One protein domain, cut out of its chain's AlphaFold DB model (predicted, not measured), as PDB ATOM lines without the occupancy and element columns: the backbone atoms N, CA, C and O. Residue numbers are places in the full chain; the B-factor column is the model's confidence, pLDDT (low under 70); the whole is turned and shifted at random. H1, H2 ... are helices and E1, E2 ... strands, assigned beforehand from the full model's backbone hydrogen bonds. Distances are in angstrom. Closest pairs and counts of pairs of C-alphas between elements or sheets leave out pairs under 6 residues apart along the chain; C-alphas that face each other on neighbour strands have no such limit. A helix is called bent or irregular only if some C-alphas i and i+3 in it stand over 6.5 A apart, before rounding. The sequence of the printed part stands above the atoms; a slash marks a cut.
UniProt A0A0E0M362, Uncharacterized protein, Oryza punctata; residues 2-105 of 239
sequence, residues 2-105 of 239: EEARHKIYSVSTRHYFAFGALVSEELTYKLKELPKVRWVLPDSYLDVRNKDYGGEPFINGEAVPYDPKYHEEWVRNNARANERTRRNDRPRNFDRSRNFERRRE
ATOM      1  N   GLU A   2     464.203 338.437 428.488       91.00
ATOM      2  CA  GLU A   2     463.136 337.427 428.528       91.00
ATOM      3  C   GLU A   2     462.753 336.882 427.152       91.00
ATOM      4  O   GLU A   2     462.682 335.673 426.978       91.00
ATOM      5  N   GLU A   3     462.591 337.744 426.148       91.56
ATOM      6  CA  GLU A   3     462.283 337.302 424.783       91.56
ATOM      7  C   GLU A   3     463.353 336.354 424.217       91.56
ATOM      8  O   GLU A   3     463.031 335.347 423.591       91.56
ATOM      9  N   ALA A   4     464.633 336.635 424.484       91.12
ATOM     10  CA  ALA A   4     465.729 335.781 424.038       91.12
ATOM     11  C   ALA A   4     465.684 334.417 424.738       91.12
ATOM     12  O   ALA A   4     465.854 333.393 424.081       91.12
ATOM     13  N   ARG A   5     465.372 334.392 426.042       91.81
ATOM     14  CA  ARG A   5     465.241 333.145 426.810       91.81
ATOM     15  C   ARG A   5     464.167 332.206 426.260       91.81
ATOM     16  O   ARG A   5     464.334 330.999 426.360       91.81
ATOM     17  N   HIS A   6     463.100 332.750 425.678       91.62
ATOM     18  CA  HIS A   6     462.032 331.956 425.061       91.62
ATOM     19  C   HIS A   6     462.352 331.529 423.624       91.62
ATOM     20  O   HIS A   6     461.801 330.546 423.138       91.62
ATOM     21  N   LYS A   7     463.208 332.280 422.921       94.62
ATOM     22  CA  LYS A   7     463.584 331.985 421.531       94.62
ATOM     23  C   LYS A   7     464.689 330.946 421.423       94.62
ATOM     24  O   LYS A   7     464.738 330.242 420.416       94.62
ATOM     25  N   ILE A   8     465.583 330.879 422.405       96.00
ATOM     26  CA  ILE A   8     466.645 329.874 422.455       96.00
ATOM     27  C   ILE A   8     466.020 328.522 422.809       96.00
ATOM     28  O   ILE A   8     465.342 328.416 423.825       96.00
ATOM     29  N   TYR A   9     466.258 327.502 421.983       95.38
ATOM     30  CA  TYR A   9     465.766 326.137 422.221       95.38
ATOM     31  C   TYR A   9     466.876 325.158 422.612       95.38
ATOM     32  O   TYR A   9     466.601 324.151 423.264       95.38
ATOM     33  N   SER A  10     468.129 325.442 422.247       95.44
ATOM     34  CA  SER A  10     469.283 324.639 422.646       95.44
ATOM     35  C   SER A  10     470.524 325.495 422.861       95.44
ATOM     36  O   SER A  10     470.697 326.557 422.258       95.44
ATOM     37  N   VAL A  11     471.408 325.028 423.735       95.75
ATOM     38  CA  VAL A  11     472.710 325.636 424.019       95.75
ATOM     39  C   VAL A  11     473.747 324.527 424.046       95.75
ATOM     40  O   VAL A  11     473.441 323.418 424.446       95.75
ATOM     41  N   SER A  12     474.975 324.818 423.629       95.00
ATOM     42  CA  SER A  12     476.113 323.917 423.769       95.00
ATOM     43  C   SER A  12     477.259 324.625 424.469       95.00
ATOM     44  O   SER A  12     477.632 325.744 424.106       95.00
ATOM     45  N   THR A  13     477.805 323.969 425.495       92.81
ATOM     46  CA  THR A  13     478.885 324.521 426.337       92.81
ATOM     47  C   THR A  13     480.117 323.619 426.427       92.81
ATOM     48  O   THR A  13     481.061 323.925 427.156       92.81
ATOM     49  N   ARG A  14     480.125 322.491 425.699       92.06
ATOM     50  CA  ARG A  14     481.180 321.464 425.781       92.06
ATOM     51  C   ARG A  14     481.896 321.243 424.457       92.06
ATOM     52  O   ARG A  14     483.060 321.596 424.320       92.06
ATOM     53  N   HIS A  15     481.205 320.639 423.491       91.69
ATOM     54  CA  HIS A  15     481.795 320.229 422.211       91.69
ATOM     55  C   HIS A  15     481.971 321.398 421.240       91.69
ATOM     56  O   HIS A  15     482.891 321.425 420.425       91.69
ATOM     57  N   TYR A  16     481.077 322.372 421.339       92.50
ATOM     58  CA  TYR A  16     481.105 323.631 420.617       92.50
ATOM     59  C   TYR A  16     480.418 324.682 421.488       92.50
ATOM     60  O   TYR A  16     479.617 324.336 422.348       92.50
ATOM     61  N   PHE A  17     480.735 325.956 421.275       95.38
ATOM     62  CA  PHE A  17     480.113 327.063 422.000       95.38
ATOM     63  C   PHE A  17     479.138 327.773 421.068       95.38
ATOM     64  O   PHE A  17     479.552 328.584 420.239       95.38
ATOM     65  N   ALA A  18     477.859 327.413 421.158       95.94
ATOM     66  CA  ALA A  18     476.794 327.982 420.334       95.94
ATOM     67  C   ALA A  18     475.429 327.843 421.018       95.94
ATOM     68  O   ALA A  18     475.283 327.098 421.985       95.94
ATOM     69  N   PHE A  19     474.430 328.533 420.480       96.50
ATOM     70  CA  PHE A  19     473.031 328.370 420.850       96.50
ATOM     71  C   PHE A  19     472.165 328.340 419.588       96.50
ATOM     72  O   PHE A  19     472.465 329.034 418.614       96.50
ATOM     73  N   GLY A  20     471.112 327.529 419.612       96.25
ATOM     74  CA  GLY A  20     470.064 327.503 418.600       96.25
ATOM     75  C   GLY A  20     468.908 328.392 419.042       96.25
ATOM     76  O   GLY A  20     468.467 328.309 420.190       96.25
ATOM     77  N   ALA A  21     468.429 329.267 418.158       96.81
ATOM     78  CA  ALA A  21     467.330 330.172 418.472       96.81
ATOM     79  C   ALA A  21     466.396 330.411 417.286       96.81
ATOM     80  O   ALA A  21     466.822 330.484 416.134       96.81
ATOM     81  N   LEU A  22     465.117 330.606 417.593       95.69
ATOM     82  CA  LEU A  22     464.096 330.998 416.630       95.69
ATOM     83  C   LEU A  22     464.157 332.511 416.403       95.69
ATOM     84  O   LEU A  22     463.625 333.308 417.180       95.69
ATOM     85  N   VAL A  23     464.828 332.912 415.329       95.69
ATOM     86  CA  VAL A  23     465.025 334.315 414.945       95.69
ATOM     87  C   VAL A  23     464.674 334.532 413.477       95.69
ATOM     88  O   VAL A  23     464.764 333.613 412.667       95.69
ATOM     89  N   SER A  24     464.265 335.753 413.126       96.06
ATOM     90  CA  SER A  24     464.069 336.131 411.726       96.06
ATOM     91  C   SER A  24     465.413 336.280 411.013       96.06
ATOM     92  O   SER A  24     466.424 336.616 411.634       96.06
ATOM     93  N   GLU A  25     465.415 336.090 409.696       95.00
ATOM     94  CA  GLU A  25     466.613 336.240 408.864       95.00
ATOM     95  C   GLU A  25     467.253 337.629 409.018       95.00
ATOM     96  O   GLU A  25     468.459 337.736 409.228       95.00
ATOM     97  N   GLU A  26     466.452 338.696 409.064       95.94
ATOM     98  CA  GLU A  26     466.945 340.060 409.302       95.94
ATOM     99  C   GLU A  26     467.738 340.200 410.613       95.94
ATOM    100  O   GLU A  26     468.718 340.946 410.685       95.94
ATOM    101  N   LEU A  27     467.336 339.471 411.659       95.44
ATOM    102  CA  LEU A  27     468.032 339.481 412.941       95.44
ATOM    103  C   LEU A  27     469.354 338.702 412.872       95.44
ATOM    104  O   LEU A  27     470.312 339.084 413.544       95.44
ATOM    105  N   THR A  28     469.450 337.668 412.029       95.44
ATOM    106  CA  THR A  28     470.696 336.902 411.847       95.44
ATOM    107  C   THR A  28     471.843 337.768 411.321       95.44
ATOM    108  O   THR A  28     472.978 337.614 411.776       95.44
ATOM    109  N   TYR A  29     471.557 338.739 410.443       95.50
ATOM    110  CA  TYR A  29     472.567 339.679 409.946       95.50
ATOM    111  C   TYR A  29     473.102 340.583 411.055       95.50
ATOM    112  O   TYR A  29     474.313 340.727 411.193       95.50
ATOM    113  N   LYS A  30     472.215 341.105 411.909       96.50
ATOM    114  CA  LYS A  30     472.610 341.919 413.068       96.50
ATOM    115  C   LYS A  30     473.443 341.113 414.063       96.50
ATOM    116  O   LYS A  30     474.418 341.625 414.599       96.50
ATOM    117  N   LEU A  31     473.097 339.841 414.290       95.75
ATOM    118  CA  LEU A  31     473.862 338.948 415.167       95.75
ATOM    119  C   LEU A  31     475.278 338.699 414.640       95.75
ATOM    120  O   LEU A  31     476.221 338.661 415.424       95.75
ATOM    121  N   LYS A  32     475.441 338.560 413.321       95.12
ATOM    122  CA  LYS A  32     476.747 338.337 412.690       95.12
ATOM    123  C   LYS A  32     477.718 339.508 412.893       95.12
ATOM    124  O   LYS A  32     478.924 339.287 412.904       95.12
ATOM    125  N   GLU A  33     477.208 340.726 413.052       96.19
ATOM    126  CA  GLU A  33     478.021 341.927 413.283       96.19
ATOM    127  C   GLU A  33     478.454 342.093 414.749       96.19
ATOM    128  O   GLU A  33     479.321 342.917 415.050       96.19
ATOM    129  N   LEU A  34     477.886 341.312 415.676       97.06
ATOM    130  CA  LEU A  34     478.217 341.420 417.093       97.06
ATOM    131  C   LEU A  34     479.628 340.893 417.398       97.06
ATOM    132  O   LEU A  34     480.069 339.879 416.846       97.06
ATOM    133  N   PRO A  35     480.341 341.520 418.353       97.50
ATOM    134  CA  PRO A  35     481.644 341.034 418.775       97.50
ATOM    135  C   PRO A  35     481.528 339.619 419.351       97.50
ATOM    136  O   PRO A  35     480.583 339.301 420.071       97.50
ATOM    137  N   LYS A  36     482.544 338.789 419.085       95.81
ATOM    138  CA  LYS A  36     482.657 337.381 419.525       95.81
ATOM    139  C   LYS A  36     481.718 336.393 418.819       95.81
ATOM    140  O   LYS A  36     481.873 335.190 419.026       95.81
ATOM    141  N   VAL A  37     480.820 336.849 417.945       96.94
ATOM    142  CA  VAL A  37     480.075 335.947 417.061       96.94
ATOM    143  C   VAL A  37     480.989 335.526 415.916       96.94
ATOM    144  O   VAL A  37     481.417 336.341 415.104       96.94
ATOM    145  N   ARG A  38     481.334 334.236 415.869       96.50
ATOM    146  CA  ARG A  38     482.224 333.697 414.831       96.50
ATOM    147  C   ARG A  38     481.467 333.313 413.563       96.50
ATOM    148  O   ARG A  38     481.942 333.564 412.462       96.50
ATOM    149  N   TRP A  39     480.315 332.674 413.730       96.06
ATOM    150  CA  TRP A  39     479.505 332.140 412.643       96.06
ATOM    151  C   TRP A  39     478.029 332.299 412.983       96.06
ATOM    152  O   TRP A  39     477.641 332.152 414.140       96.06
ATOM    153  N   VAL A  40     477.221 332.551 411.958       96.94
ATOM    154  CA  VAL A  40     475.762 332.454 412.012       96.94
ATOM    155  C   VAL A  40     475.365 331.564 410.846       96.94
ATOM    156  O   VAL A  40     475.691 331.877 409.700       96.94
ATOM    157  N   LEU A  41     474.762 330.420 411.149       96.31
ATOM    158  CA  LEU A  41     474.423 329.383 410.179       96.31
ATOM    159  C   LEU A  41     472.945 329.013 410.349       96.31
ATOM    160  O   LEU A  41     472.471 329.007 411.487       96.31
ATOM    161  N   PRO A  42     472.221 328.689 409.261       96.12
ATOM    162  CA  PRO A  42     470.916 328.051 409.370       96.12
ATOM    163  C   PRO A  42     471.053 326.726 410.119       96.12
ATOM    164  O   PRO A  42     471.931 325.925 409.786       96.12
ATOM    165  N   ASP A  43     470.204 326.503 411.120       95.38
ATOM    166  CA  ASP A  43     470.254 325.267 411.895       95.38
ATOM    167  C   ASP A  43     469.581 324.106 411.148       95.38
ATOM    168  O   ASP A  43     468.705 324.293 410.299       95.38
ATOM    169  N   SER A  44     469.998 322.887 411.460       93.94
ATOM    170  CA  SER A  44     469.494 321.662 410.848       93.94
ATOM    171  C   SER A  44     469.484 320.530 411.862       93.94
ATOM    172  O   SER A  44     470.341 320.477 412.739       93.94
ATOM    173  N   TYR A  45     468.561 319.584 411.708       94.81
ATOM    174  CA  TYR A  45     468.539 318.403 412.565       94.81
ATOM    175  C   TYR A  45     469.831 317.587 412.418       94.81
ATOM    176  O   TYR A  45     470.179 317.157 411.314       94.81
ATOM    177  N   LEU A  46     470.500 317.323 413.541       91.94
ATOM    178  CA  LEU A  46     471.575 316.334 413.639       91.94
ATOM    179  C   LEU A  46     471.016 314.913 413.525       91.94
ATOM    180  O   LEU A  46     471.629 314.070 412.869       91.94
ATOM    181  N   ASP A  47     469.830 314.678 414.093       90.19
ATOM    182  CA  ASP A  47     469.029 313.473 413.870       90.19
ATOM    183  C   ASP A  47     467.660 313.845 413.292       90.19
ATOM    184  O   ASP A  47     466.740 314.253 414.002       90.19
ATOM    185  N   VAL A  48     467.510 313.664 411.979       92.62
ATOM    186  CA  VAL A  48     466.265 313.952 411.249       92.62
ATOM    187  C   VAL A  48     465.097 313.101 411.750       92.62
ATOM    188  O   VAL A  48     463.961 313.575 411.774       92.62
ATOM    189  N   ARG A  49     465.349 311.850 412.157       92.00
ATOM    190  CA  ARG A  49     464.290 310.925 412.588       92.00
ATOM    191  C   ARG A  49     463.696 311.369 413.918       92.00
ATOM    192  O   ARG A  49     462.480 311.338 414.077       92.00
ATOM    193  N   ASN A  50     464.556 311.788 414.839       92.06
ATOM    194  CA  ASN A  50     464.153 312.233 416.169       92.06
ATOM    195  C   ASN A  50     463.911 313.749 416.253       92.06
ATOM    196  O   ASN A  50     463.503 314.234 417.303       92.06
ATOM    197  N   LYS A  51     464.113 314.481 415.146       92.69
ATOM    198  CA  LYS A  51     464.030 315.949 415.069       92.69
ATOM    199  C   LYS A  51     464.906 316.631 416.121       92.69
ATOM    200  O   LYS A  51     464.505 317.617 416.735       92.69
ATOM    201  N   ASP A  52     466.100 316.087 416.318       91.69
ATOM    202  CA  ASP A  52     467.046 316.590 417.305       91.69
ATOM    203  C   ASP A  52     468.036 317.551 416.642       91.69
ATOM    204  O   ASP A  52     468.729 317.186 415.689       91.69
ATOM    205  N   TYR A  53     468.083 318.785 417.138       93.44
ATOM    206  CA  TYR A  53     469.071 319.795 416.747       93.44
ATOM    207  C   TYR A  53     470.417 319.599 417.464       93.44
ATOM    208  O   TYR A  53     471.434 320.145 417.041       93.44
ATOM    209  N   GLY A  54     470.438 318.786 418.522       93.38
ATOM    210  CA  GLY A  54     471.559 318.593 419.428       93.38
ATOM    211  C   GLY A  54     471.841 319.802 420.313       93.38
ATOM    212  O   GLY A  54     471.214 320.863 420.224       93.38
ATOM    213  N   GLY A  55     472.824 319.621 421.189       94.94
ATOM    214  CA  GLY A  55     473.037 320.529 422.308       94.94
ATOM    215  C   GLY A  55     472.026 320.301 423.425       94.94
ATOM    216  O   GLY A  55     470.998 319.642 423.268       94.94
ATOM    217  N   GLU A  56     472.352 320.824 424.594       95.88
ATOM    218  CA  GLU A  56     471.506 320.767 425.770       95.88
ATOM    219  C   GLU A  56     470.221 321.581 425.529       95.88
ATOM    220  O   GLU A  56     470.302 322.743 425.111       95.88
ATOM    221  N   PRO A  57     469.027 321.020 425.803       94.75
ATOM    222  CA  PRO A  57     467.783 321.770 425.735       94.75
ATOM    223  C   PRO A  57     467.837 322.994 426.644       94.75
ATOM    224  O   PRO A  57     468.303 322.920 427.786       94.75
ATOM    225  N   PHE A  58     467.328 324.112 426.143       94.81
ATOM    226  CA  PHE A  58     467.234 325.355 426.892       94.81
ATOM    227  C   PHE A  58     465.768 325.636 427.207       94.81
ATOM    228  O   PHE A  58     464.968 325.893 426.309       94.81
ATOM    229  N   ILE A  59     465.397 325.518 428.480       91.81
ATOM    230  CA  ILE A  59     464.004 325.538 428.925       91.81
ATOM    231  C   ILE A  59     463.857 326.636 429.972       91.81
ATOM    232  O   ILE A  59     464.581 326.664 430.962       91.81
ATOM    233  N   ASN A  60     462.907 327.550 429.759       86.25
ATOM    234  CA  ASN A  60     462.575 328.631 430.698       86.25
ATOM    235  C   ASN A  60     463.764 329.519 431.107       86.25
ATOM    236  O   ASN A  60     463.766 330.086 432.197       86.25
ATOM    237  N   GLY A  61     464.763 329.680 430.236       87.94
ATOM    238  CA  GLY A  61     465.942 330.484 430.556       87.94
ATOM    239  C   GLY A  61     467.108 329.724 431.168       87.94
ATOM    240  O   GLY A  61     468.131 330.351 431.437       87.94
ATOM    241  N   GLU A  62     466.982 328.413 431.357       91.31
ATOM    242  CA  GLU A  62     468.034 327.580 431.924       91.31
ATOM    243  C   GLU A  62     468.377 326.420 430.989       91.31
ATOM    244  O   GLU A  62     467.509 325.763 430.408       91.31
ATOM    245  N   ALA A  63     469.677 326.168 430.836       90.19
ATOM    246  CA  ALA A  63     470.148 324.979 430.149       90.19
ATOM    247  C   ALA A  63     469.958 323.771 431.067       90.19
ATOM    248  O   ALA A  63     470.339 323.802 432.240       90.19
ATOM    249  N   VAL A  64     469.413 322.689 430.516       93.12
ATOM    250  CA  VAL A  64     469.406 321.394 431.198       93.12
ATOM    251  C   VAL A  64     470.854 321.004 431.535       93.12
ATOM    252  O   VAL A  64     471.755 321.264 430.730       93.12
ATOM    253  N   PRO A  65     471.115 320.386 432.706       93.69
ATOM    254  CA  PRO A  65     472.449 319.927 433.061       93.69
ATOM    255  C   PRO A  65     473.085 319.082 431.961       93.69
ATOM    256  O   PRO A  65     472.417 318.283 431.303       93.69
ATOM    257  N   TYR A  66     474.396 319.253 431.793       93.00
ATOM    258  CA  TYR A  66     475.136 318.566 430.748       93.00
ATOM    259  C   TYR A  66     474.985 317.043 430.849       93.00
ATOM    260  O   TYR A  66     475.340 316.438 431.862       93.00
ATOM    261  N   ASP A  67     474.531 316.441 429.754       91.38
ATOM    262  CA  ASP A  67     474.432 315.000 429.554       91.38
ATOM    263  C   ASP A  67     475.013 314.681 428.164       91.38
ATOM    264  O   ASP A  67     474.562 315.272 427.173       91.38
ATOM    265  N   PRO A  68     476.007 313.776 428.053       93.19
ATOM    266  CA  PRO A  68     476.619 313.403 426.779       93.19
ATOM    267  C   PRO A  68     475.631 313.015 425.675       93.19
ATOM    268  O   PRO A  68     475.948 313.221 424.501       93.19
ATOM    269  N   LYS A  69     474.435 312.516 426.028       93.12
ATOM    270  CA  LYS A  69     473.404 312.126 425.052       93.12
ATOM    271  C   LYS A  69     473.052 313.248 424.071       93.12
ATOM    272  O   LYS A  69     472.807 312.979 422.901       93.12
ATOM    273  N   TYR A  70     473.099 314.504 424.521       92.88
ATOM    274  CA  TYR A  70     472.737 315.677 423.720       92.88
ATOM    275  C   TYR A  70     473.770 316.036 422.640       92.88
ATOM    276  O   TYR A  70     473.497 316.848 421.754       92.88
ATOM    277  N   HIS A  71     474.956 315.420 422.670       94.31
ATOM    278  CA  HIS A  71     475.983 315.593 421.639       94.31
ATOM    279  C   HIS A  71     476.411 314.282 420.990       94.31
ATOM    280  O   HIS A  71     477.345 314.301 420.192       94.31
ATOM    281  N   GLU A  72     475.762 313.154 421.280       92.81
ATOM    282  CA  GLU A  72     476.147 311.855 420.713       92.81
ATOM    283  C   GLU A  72     476.219 311.888 419.184       92.81
ATOM    284  O   GLU A  72     477.217 311.463 418.594       92.81
ATOM    285  N   GLU A  73     475.197 312.442 418.531       92.75
ATOM    286  CA  GLU A  73     475.167 312.550 417.072       92.75
ATOM    287  C   GLU A  73     476.207 313.536 416.541       92.75
ATOM    288  O   GLU A  73     476.843 313.272 415.519       92.75
ATOM    289  N   TRP A  74     476.475 314.623 417.269       93.06
ATOM    290  CA  TRP A  74     477.564 315.531 416.921       93.06
ATOM    291  C   TRP A  74     478.918 314.814 416.973       93.06
ATOM    292  O   TRP A  74     479.690 314.888 416.017       93.06
ATOM    293  N   VAL A  75     479.188 314.059 418.042       93.31
ATOM    294  CA  VAL A  75     480.437 313.307 418.224       93.31
ATOM    295  C   VAL A  75     480.591 312.251 417.129       93.31
ATOM    296  O   VAL A  75     481.652 312.160 416.505       93.31
ATOM    297  N   ARG A  76     479.530 311.492 416.824       91.50
ATOM    298  CA  ARG A  76     479.525 310.496 415.736       91.50
ATOM    299  C   ARG A  76     479.777 311.141 414.376       91.50
ATOM    300  O   ARG A  76     480.605 310.646 413.606       91.50
ATOM    301  N   ASN A  77     479.092 312.238 414.065       91.00
ATOM    302  CA  ASN A  77     479.236 312.934 412.788       91.00
ATOM    303  C   ASN A  77     480.614 313.590 412.646       91.00
ATOM    304  O   ASN A  77     481.220 313.492 411.578       91.00
ATOM    305  N   ASN A  78     481.154 314.166 413.721       90.50
ATOM    306  CA  ASN A  78     482.497 314.735 413.739       90.50
ATOM    307  C   ASN A  78     483.570 313.652 413.532       90.50
ATOM    308  O   ASN A  78     484.452 313.812 412.688       90.50
ATOM    309  N   ALA A  79     483.447 312.504 414.208       89.56
ATOM    310  CA  ALA A  79     484.344 311.366 414.011       89.56
ATOM    311  C   ALA A  79     484.326 310.863 412.556       89.56
ATOM    312  O   ALA A  79     485.385 310.676 411.952       89.56
ATOM    313  N   ARG A  80     483.136 310.719 411.953       86.19
ATOM    314  CA  ARG A  80     482.970 310.329 410.540       86.19
ATOM    315  C   ARG A  80     483.559 311.356 409.575       86.19
ATOM    316  O   ARG A  80     484.184 310.975 408.585       86.19
ATOM    317  N   ALA A  81     483.352 312.647 409.832       83.75
ATOM    318  CA  ALA A  81     483.914 313.720 409.017       83.75
ATOM    319  C   ALA A  81     485.448 313.691 409.059       83.75
ATOM    320  O   ALA A  81     486.092 313.683 408.011       83.75
ATOM    321  N   ASN A  82     486.027 313.549 410.253       83.62
ATOM    322  CA  ASN A  82     487.472 313.426 410.433       83.62
ATOM    323  C   ASN A  82     488.037 312.167 409.758       83.62
ATOM    324  O   ASN A  82     489.117 312.215 409.169       83.62
ATOM    325  N   GLU A  83     487.315 311.043 409.791       77.44
ATOM    326  CA  GLU A  83     487.728 309.821 409.095       77.44
ATOM    327  C   GLU A  83     487.752 310.009 407.570       77.44
ATOM    328  O   GLU A  83     488.698 309.582 406.907       77.44
ATOM    329  N   ARG A  84     486.751 310.694 407.000       70.50
ATOM    330  CA  ARG A  84     486.721 311.022 405.565       70.50
ATOM    331  C   ARG A  84     487.898 311.903 405.161       70.50
ATOM    332  O   ARG A  84     488.515 311.625 404.136       70.50
ATOM    333  N   THR A  85     488.249 312.892 405.981       70.31
ATOM    334  CA  THR A  85     489.435 313.727 405.755       70.31
ATOM    335  C   THR A  85     490.702 312.872 405.705       70.31
ATOM    336  O   THR A  85     491.466 312.972 404.752       70.31
ATOM    337  N   ARG A  86     490.871 311.929 406.642       66.69
ATOM    338  CA  ARG A  86     492.035 311.020 406.677       66.69
ATOM    339  C   ARG A  86     492.084 310.025 405.512       66.69
ATOM    340  O   ARG A  86     493.162 309.561 405.148       66.69
ATOM    341  N   ARG A  87     490.942 309.668 404.910       59.91
ATOM    342  CA  ARG A  87     490.914 308.808 403.711       59.91
ATOM    343  C   ARG A  87     491.368 309.531 402.445       59.91
ATOM    344  O   ARG A  87     491.800 308.844 401.522       59.91
ATOM    345  N   ASN A  88     491.293 310.863 402.389       61.22
ATOM    346  CA  ASN A  88     491.784 311.621 401.235       61.22
ATOM    347  C   ASN A  88     493.317 311.584 401.127       61.22
ATOM    348  O   ASN A  88     493.833 311.574 400.012       61.22
ATOM    349  N   ASP A  89     494.024 311.444 402.251       57.69
ATOM    350  CA  ASP A  89     495.487 311.288 402.285       57.69
ATOM    351  C   ASP A  89     495.949 309.841 402.049       57.69
ATOM    352  O   ASP A  89     497.143 309.565 401.917       57.69
ATOM    353  N   ARG A  90     495.018 308.878 401.984       58.84
ATOM    354  CA  ARG A  90     495.360 307.476 401.744       58.84
ATOM    355  C   ARG A  90     495.572 307.279 400.239       58.84
ATOM    356  O   ARG A  90     494.614 307.420 399.474       58.84
ATOM    357  N   PRO A  91     496.785 306.923 399.771       60.41
ATOM    358  CA  PRO A  91     497.040 306.756 398.350       60.41
ATOM    359  C   PRO A  91     496.095 305.694 397.788       60.41
ATOM    360  O   PRO A  91     496.180 304.507 398.112       60.41
ATOM    361  N   ARG A  92     495.202 306.145 396.900       60.41
ATOM    362  CA  ARG A  92     494.147 305.381 396.207       60.41
ATOM    363  C   ARG A  92     494.663 304.126 395.481       60.41
ATOM    364  O   ARG A  92     493.873 303.308 395.015       60.41
ATOM    365  N   ASN A  93     495.984 303.982 395.372       57.28
ATOM    366  CA  ASN A  93     496.674 302.881 394.719       57.28
ATOM    367  C   ASN A  93     496.916 301.660 395.630       57.28
ATOM    368  O   ASN A  93     497.054 300.555 395.118       57.28
ATOM    369  N   PHE A  94     496.923 301.812 396.961       55.53
ATOM    370  CA  PHE A  94     497.246 300.688 397.857       55.53
ATOM    371  C   PHE A  94     496.092 299.679 398.017       55.53
ATOM    372  O   PHE A  94     496.323 298.507 398.292       55.53
ATOM    373  N   ASP A  95     494.843 300.100 397.789       55.41
ATOM    374  CA  ASP A  95     493.678 299.199 397.835       55.41
ATOM    375  C   ASP A  95     493.333 298.562 396.477       55.41
ATOM    376  O   ASP A  95     492.512 297.642 396.423       55.41
ATOM    377  N   ARG A  96     493.952 299.001 395.367       54.75
ATOM    378  CA  ARG A  96     493.734 298.369 394.055       54.75
ATOM    379  C   ARG A  96     494.291 296.951 394.020       54.75
ATOM    380  O   ARG A  96     493.606 296.075 393.508       54.75
ATOM    381  N   SER A  97     495.457 296.696 394.611       56.59
ATOM    382  CA  SER A  97     496.067 295.357 394.643       56.59
ATOM    383  C   SER A  97     495.184 294.324 395.356       56.59
ATOM    384  O   SER A  97     494.997 293.226 394.847       56.59
ATOM    385  N   ARG A  98     494.519 294.703 396.457       59.19
ATOM    386  CA  ARG A  98     493.549 293.839 397.163       59.19
ATOM    387  C   ARG A  98     492.279 293.553 396.362       59.19
ATOM    388  O   ARG A  98     491.591 292.566 396.621       59.19
ATOM    389  N   ASN A  99     491.926 294.441 395.435       59.47
ATOM    390  CA  ASN A  99     490.803 294.240 394.526       59.47
ATOM    391  C   ASN A  99     491.225 293.410 393.304       59.47
ATOM    392  O   ASN A  99     490.441 292.595 392.838       59.47
ATOM    393  N   PHE A 100     492.468 293.549 392.828       60.66
ATOM    394  CA  PHE A 100     493.038 292.685 391.792       60.66
ATOM    395  C   PHE A 100     493.173 291.234 392.262       60.66
ATOM    396  O   PHE A 100     492.779 290.350 391.509       60.66
ATOM    397  N   GLU A 101     493.623 290.987 393.497       60.09
ATOM    398  CA  GLU A 101     493.708 289.629 394.059       60.09
ATOM    399  C   GLU A 101     492.318 288.985 394.156       60.09
ATOM    400  O   GLU A 101     492.086 287.919 393.594       60.09
ATOM    401  N   ARG A 102     491.333 289.694 394.733       61.88
ATOM    402  CA  ARG A 102     489.944 289.205 394.811       61.88
ATOM    403  C   ARG A 102     489.278 289.044 393.450       61.88
ATOM    404  O   ARG A 102     488.491 288.123 393.256       61.88
ATOM    405  N   ARG A 103     489.570 289.921 392.486       60.50
ATOM    406  CA  ARG A 103     489.050 289.794 391.119       60.50
ATOM    407  C   ARG A 103     489.675 288.595 390.415       60.50
ATOM    408  O   ARG A 103     488.955 287.871 389.739       60.50
ATOM    409  N   ARG A 104     490.976 288.357 390.589       63.38
ATOM    410  CA  ARG A 104     491.690 287.204 390.026       63.38
ATOM    411  C   ARG A 104     491.191 285.894 390.627       63.38
ATOM    412  O   ARG A 104     490.912 284.973 389.872       63.38
ATOM    413  N   GLU A 105     490.979 285.857 391.937       58.41
ATOM    414  CA  GLU A 105     490.432 284.705 392.660       58.41
ATOM    415  C   GLU A 105     488.975 284.411 392.263       58.41
ATOM    416  O   GLU A 105     488.609 283.258 392.048       58.41
TER     417      GLU A 105
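This is residues 2 to 105 of the 239 residues of an uncharacterized protein of Oryza punctata (UniProt A0A0E0M362). The model is a small head with a long arm: in the head a three-stranded sheet, E2 E1 E3, has the short helix H1 at the start of E1 and helix H2 off the sheet, and the long helix H3 leads away from it. Residues 78 to 105, which include the last part of H3 and the whole of H4, stick out free and make the length. The printed part has 104 residues, with four named helices and three named strands in the order H1 E1 E2 H2 E3 H3 H4; the sheet is antiparallel and the class is mixed, helices and strands. The whole is extended, with a radius of gyration of the C-alphas of 20.3 A and spans of 69 by 30 by 22 A.

H1, residues 2 to 7, only grazes the sheet with its residues 4 to 7; its closest C-alphas to E2, residues 18 to 21, are those of Lys 7 and Ala 21, 5.2 A apart. E1, residues 8 to 12, forms a hairpin with E2, antiparallel at 167 degrees, with N 20 and O 10 within hydrogen-bond range at 2.8 A. H2, residues 25 to 32, is not on the sheet. E3, residues 56 to 59, is antiparallel to E1 at 148 degrees, with N 56 and O 11 at 2.8 A and N 58 and O 9 at 3.0 A. E2 and E3 are the edge strands. Residues 58 to 59 of E3 also pair, antiparallel, with residues 62 to 63. H3, residues 68 to 88, only grazes the sheet with its residues 68 to 71; its closest C-alphas to E3 are those of Tyr 70 and Glu 56, 5.6 A apart. H4, residues 96 to 105, is apart from H3, and no helix touches another. Every O i to N i+4 pair is within hydrogen-bond range in H1 and H4, against 3 of 4 in H2 and 15 of 17 in H3.

H1 begins at C-alpha 2 at (463.136, 337.427, 428.528). E1 is 11.3 A long and H2 11.0 A. H3 begins at C-alpha 68 at (476.619, 313.403, 426.779) and is 29.8 A long. It is irregular, with C-alphas 70 and 73 7.7 A apart, and has a kink of 28 degrees near residue 75. H4, 14.1 A long, ends at C-alpha 105 at (490.432, 284.705, 392.660).

The two C-alphas farthest apart are those of Glu 2 and Arg 104, 69.4 A. Without residues 78 to 105 the body has 76 residues and spans 32 by 26 by 24 A. The link from H2 to E3, residues 33 to 55, is long. The printed part has no cut. The mean pLDDT of the printed part is 86.3, and residues 86 to 105 are under 70.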